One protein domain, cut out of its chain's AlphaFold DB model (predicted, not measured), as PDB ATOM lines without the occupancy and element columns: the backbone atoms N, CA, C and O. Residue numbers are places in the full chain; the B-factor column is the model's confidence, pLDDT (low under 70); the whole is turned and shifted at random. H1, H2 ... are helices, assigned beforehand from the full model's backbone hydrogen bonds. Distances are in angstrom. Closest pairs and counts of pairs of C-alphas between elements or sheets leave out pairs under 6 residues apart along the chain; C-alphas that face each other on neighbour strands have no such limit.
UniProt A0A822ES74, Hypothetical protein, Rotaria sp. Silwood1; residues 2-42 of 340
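This is residues 2 to 42 of the 340 residues of the protein "Hypothetical protein" of Rotaria sp. Silwood1 (UniProt A0A822ES74). One long helix, H1, sticks out as a free arm with its residues 3 to 17, and a loop beyond its end swings out and folds back into a shorter helix, H2, set obliquely past that end as a small head. The printed part has 41 residues with two named helices, H1 then H2, and no named strand; its class is all helix. It is extended, with a radius of gyration of the C-alphas of 14.1 A, and spans 43 by 17 by 13 A, the arm making much of the length.

H1, residues 3 to 19, begins at C-alpha 3 (-54.678, 30.599, 35.270) and is 24.1 A long. H2, residues 31 to 42, is 16.9 A long and ends at C-alpha 42 (-28.833, 46.893, 38.499).

H1 and H2 are apart. In both, every O i to N i+4 pair is within hydrogen-bond range.

The C-alphas farthest apart, those of Ser 2 and Asn 30, are 42.8 A apart. The printed part has no cut. The link of 11 residues is long. Residues 27 to 32 also stand free. The mean pLDDT of the printed part is 77.7; residues 2 and 18 are under 70.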
ATOM      1  N   SER A   2     -54.758  25.700  35.986       66.50
ATOM      2  CA  SER A   2     -55.435  26.959  36.341       66.50
ATOM      3  C   SER A   2     -54.604  28.191  35.946       66.50
ATOM      4  O   SER A   2     -53.374  28.139  35.902       66.50
ATOM      5  N   ILE A   3     -55.280  29.307  35.654       70.50
ATOM      6  CA  ILE A   3     -54.678  30.599  35.270       70.50
ATOM      7  C   ILE A   3     -53.648  31.071  36.311       70.50
ATOM      8  O   ILE A   3     -52.601  31.603  35.948       70.50
ATOM      9  N   SER A   4     -53.891  30.772  37.590       71.50
ATOM     10  CA  SER A   4     -52.962  31.038  38.692       71.50
ATOM     11  C   SER A   4     -51.591  30.377  38.482       71.50
ATOM     12  O   SER A   4     -50.567  31.034  38.652       71.50
ATOM     13  N   ASN A   5     -51.544  29.134  37.984       73.31
ATOM     14  CA  ASN A   5     -50.280  28.437  37.719       73.31
ATOM     15  C   ASN A   5     -49.506  29.032  36.533       73.31
ATOM     16  O   ASN A   5     -48.277  29.045  36.540       73.31
ATOM     17  N   ARG A   6     -50.205  29.564  35.520       75.06
ATOM     18  CA  ARG A   6     -49.561  30.258  34.390       75.06
ATOM     19  C   ARG A   6     -49.005  31.616  34.804       75.06
ATOM     20  O   ARG A   6     -47.909  31.964  34.379       75.06
ATOM     21  N   ILE A   7     -49.722  32.347  35.659       78.06
ATOM     22  CA  ILE A   7     -49.249  33.613  36.230       78.06
ATOM     23  C   ILE A   7     -48.026  33.356  37.116       78.06
ATOM     24  O   ILE A   7     -47.015  34.033  36.959       78.06
ATOM     25  N   TYR A   8     -48.072  32.337  37.977       80.94
ATOM     26  CA  TYR A   8     -46.949  31.968  38.838       80.94
ATOM     27  C   TYR A   8     -45.695  31.596  38.032       80.94
ATOM     28  O   TYR A   8     -44.628  32.164  38.263       80.94
ATOM     29  N   LEU A   9     -45.828  30.711  37.036       78.44
ATOM     30  CA  LEU A   9     -44.717  30.331  36.160       78.44
ATOM     31  C   LEU A   9     -44.186  31.525  35.367       78.44
ATOM     32  O   LEU A   9     -42.972  31.690  35.261       78.44
ATOM     33  N   PHE A  10     -45.069  32.385  34.854       79.75
ATOM     34  CA  PHE A  10     -44.659  33.601  34.165       79.75
ATOM     35  C   PHE A  10     -43.819  34.482  35.088       79.75
ATOM     36  O   PHE A  10     -42.671  34.740  34.745       79.75
ATOM     37  N   PHE A  11     -44.318  34.831  36.282       79.69
ATOM     38  CA  PHE A  11     -43.586  35.623  37.279       79.69
ATOM     39  C   PHE A  11     -42.243  34.999  37.662       79.69
ATOM     40  O   PHE A  11     -41.252  35.710  37.813       79.69
ATOM     41  N   GLN A  12     -42.185  33.676  37.808       76.75
ATOM     42  CA  GLN A  12     -40.951  32.980  38.157       76.75
ATOM     43  C   GLN A  12     -39.924  33.046  37.014       76.75
ATOM     44  O   GLN A  12     -38.736  33.269  37.264       76.75
ATOM     45  N   THR A  13     -40.389  32.941  35.767       74.56
ATOM     46  CA  THR A  13     -39.562  33.034  34.553       74.56
ATOM     47  C   THR A  13     -39.078  34.466  34.306       74.56
ATOM     48  O   THR A  13     -37.914  34.679  33.961       74.56
ATOM     49  N   THR A  14     -39.925  35.479  34.519       73.06
ATOM     50  CA  THR A  14     -39.506  36.888  34.439       73.06
ATOM     51  C   THR A  14     -38.549  37.235  35.566       73.06
ATOM     52  O   THR A  14     -37.531  37.861  35.299       73.06
ATOM     53  N   LYS A  15     -38.807  36.784  36.800       76.81
ATOM     54  CA  LYS A  15     -37.921  37.009  37.951       76.81
ATOM     55  C   LYS A  15     -36.525  36.438  37.711       76.81
ATOM     56  O   LYS A  15     -35.542  37.123  37.968       76.81
ATOM     57  N   THR A  16     -36.422  35.218  37.190       73.44
ATOM     58  CA  THR A  16     -35.120  34.601  36.874       73.44
ATOM     59  C   THR A  16     -34.402  35.317  35.733       73.44
ATOM     60  O   THR A  16     -33.211  35.597  35.855       73.44
ATOM     61  N   LYS A  17     -35.112  35.703  34.663       74.38
ATOM     62  CA  LYS A  17     -34.527  36.503  33.573       74.38
ATOM     63  C   LYS A  17     -34.069  37.895  34.027       74.38
ATOM     64  O   LYS A  17     -33.007  38.335  33.610       74.38
ATOM     65  N   LEU A  18     -34.821  38.559  34.907       69.00
ATOM     66  CA  LEU A  18     -34.462  39.858  35.496       69.00
ATOM     67  C   LEU A  18     -33.273  39.758  36.457       69.00
ATOM     68  O   LEU A  18     -32.406  40.627  36.449       69.00
ATOM     69  N   LEU A  19     -33.205  38.699  37.272       70.00
ATOM     70  CA  LEU A  19     -32.101  38.491  38.216       70.00
ATOM     71  C   LEU A  19     -30.759  38.243  37.516       70.00
ATOM     72  O   LEU A  19     -29.728  38.649  38.061       70.00
ATOM     73  N   ASN A  20     -30.804  37.633  36.327       72.88
ATOM     74  CA  ASN A  20     -29.649  37.302  35.487       72.88
ATOM     75  C   ASN A  20     -29.416  38.304  34.345       72.88
ATOM     76  O   ASN A  20     -28.574  38.063  33.481       72.88
ATOM     77  N   LEU A  21     -30.159  39.414  34.314       79.19
ATOM     78  CA  LEU A  21     -30.010  40.426  33.279       79.19
ATOM     79  C   LEU A  21     -28.661  41.138  33.444       79.19
ATOM     80  O   LEU A  21     -28.354  41.683  34.505       79.19
ATOM     81  N   ASN A  22     -27.877  41.151  32.371       82.94
ATOM     82  CA  ASN A  22     -26.607  41.855  32.293       82.94
ATOM     83  C   ASN A  22     -26.574  42.689  31.007       82.94
ATOM     84  O   ASN A  22     -26.310  42.166  29.929       82.94
ATOM     85  N   LEU A  23     -26.867  43.985  31.120       82.25
ATOM     86  CA  LEU A  23     -26.904  44.908  29.982       82.25
ATOM     87  C   LEU A  23     -25.499  45.249  29.460       82.25
ATOM     88  O   LEU A  23     -25.358  45.647  28.310       82.25
ATOM     89  N   PHE A  24     -24.465  45.067  30.285       83.31
ATOM     90  CA  PHE A  24     -23.072  45.402  29.969       83.31
ATOM     91  C   PHE A  24     -22.211  44.152  29.739       83.31
ATOM     92  O   PHE A  24     -21.021  44.141  30.060       83.31
ATOM     93  N   GLN A  25     -22.823  43.078  29.232       80.81
ATOM     94  CA  GLN A  25     -22.148  41.809  28.983       80.81
ATOM     95  C   GLN A  25     -21.060  41.955  27.910       80.81
ATOM     96  O   GLN A  25     -21.307  42.458  26.816       80.81
ATOM     97  N   ASP A  26     -19.863  41.451  28.207       78.31
ATOM     98  CA  ASP A  26     -18.769  41.298  27.247       78.31
ATOM     99  C   ASP A  26     -18.373  39.817  27.094       78.31
ATOM    100  O   ASP A  26     -18.954  38.929  27.718       78.31
ATOM    101  N   ARG A  27     -17.381  39.526  26.241       75.19
ATOM    102  CA  ARG A  27     -16.889  38.153  26.015       75.19
ATOM    103  C   ARG A  27     -15.959  37.636  27.128       75.19
ATOM    104  O   ARG A  27     -15.310  36.613  26.928       75.19
ATOM    105  N   SER A  28     -15.818  38.329  28.262       70.06
ATOM    106  CA  SER A  28     -14.872  37.899  29.297       70.06
ATOM    107  C   SER A  28     -15.414  36.706  30.088       70.06
ATOM    108  O   SER A  28     -16.577  36.684  30.483       70.06
ATOM    109  N   THR A  29     -14.545  35.747  30.391       71.56
ATOM    110  CA  THR A  29     -14.848  34.584  31.240       71.56
ATOM    111  C   THR A  29     -14.537  34.830  32.721       71.56
ATOM    112  O   THR A  29     -14.685  33.932  33.545       71.56
ATOM    113  N   ASN A  30     -14.106  36.045  33.089       78.50
ATOM    114  CA  ASN A  30     -13.723  36.374  34.458       78.50
ATOM    115  C   ASN A  30     -14.970  36.581  35.341       78.50
ATOM    116  O   ASN A  30     -15.720  37.547  35.172       78.50
ATOM    117  N   HIS A  31     -15.146  35.696  36.325       77.06
ATOM    118  CA  HIS A  31     -16.275  35.710  37.257       77.06
ATOM    119  C   HIS A  31     -16.433  37.029  38.034       77.06
ATOM    120  O   HIS A  31     -17.563  37.473  38.253       77.06
ATOM    121  N   GLU A  32     -15.342  37.701  38.416       78.06
ATOM    122  CA  GLU A  32     -15.423  38.994  39.108       78.06
ATOM    123  C   GLU A  32     -15.927  40.106  38.186       78.06
ATOM    124  O   GLU A  32     -16.704  40.970  38.606       78.06
ATOM    125  N   LYS A  33     -15.524  40.066  36.911       80.00
ATOM    126  CA  LYS A  33     -15.951  41.039  35.903       80.00
ATOM    127  C   LYS A  33     -17.437  40.882  35.592       80.00
ATOM    128  O   LYS A  33     -18.161  41.874  35.607       80.00
ATOM    129  N   ILE A  34     -17.909  39.644  35.430       78.50
ATOM    130  CA  ILE A  34     -19.333  39.330  35.231       78.50
ATOM    131  C   ILE A  34     -20.165  39.815  36.426       78.50
ATOM    132  O   ILE A  34     -21.204  40.452  36.252       78.50
ATOM    133  N   ARG A  35     -19.689  39.591  37.659       80.12
ATOM    134  CA  ARG A  35     -20.382  40.060  38.867       80.12
ATOM    135  C   ARG A  35     -20.476  41.587  38.908       80.12
ATOM    136  O   ARG A  35     -21.551  42.108  39.199       80.12
ATOM    137  N   LYS A  36     -19.392  42.302  38.579       83.12
ATOM    138  CA  LYS A  36     -19.401  43.770  38.462       83.12
ATOM    139  C   LYS A  36     -20.395  44.245  37.400       83.12
ATOM    140  O   LYS A  36     -21.184  45.132  37.692       83.12
ATOM    141  N   GLN A  37     -20.435  43.617  36.226       83.81
ATOM    142  CA  GLN A  37     -21.376  43.971  35.154       83.81
ATOM    143  C   GLN A  37     -22.851  43.817  35.572       83.81
ATOM    144  O   GLN A  37     -23.667  44.696  35.286       83.81
ATOM    145  N   ILE A  38     -23.199  42.752  36.309       82.81
ATOM    146  CA  ILE A  38     -24.560  42.553  36.844       82.81
ATOM    147  C   ILE A  38     -24.913  43.646  37.868       82.81
ATOM    148  O   ILE A  38     -26.015  44.194  37.832       82.81
ATOM    149  N   TRP A  39     -23.990  44.014  38.764       83.38
ATOM    150  CA  TRP A  39     -24.212  45.110  39.718       83.38
ATOM    151  C   TRP A  39     -24.356  46.468  39.025       83.38
ATOM    152  O   TRP A  39     -25.277  47.216  39.355       83.38
ATOM    153  N   THR A  40     -23.525  46.759  38.023       87.06
ATOM    154  CA  THR A  40     -23.637  47.975  37.206       87.06
ATOM    155  C   THR A  40     -24.954  48.006  36.431       87.06
ATOM    156  O   THR A  40     -25.594  49.049  36.362       87.06
ATOM    157  N   THR A  41     -25.417  46.859  35.920       87.69
ATOM    158  CA  THR A  41     -26.732  46.718  35.270       87.69
ATOM    159  C   THR A  41     -27.867  47.076  36.231       87.69
ATOM    160  O   THR A  41     -28.761  47.841  35.874       87.69
ATOM    161  N   ARG A  42     -27.824  46.576  37.473       86.69
ATOM    162  CA  ARG A  42     -28.833  46.893  38.499       86.69
ATOM    163  C   ARG A  42     -28.813  48.370  38.882       86.69
ATOM    164  O   ARG A  42     -29.870  48.988  38.931       86.69
TER     165      ARG A  42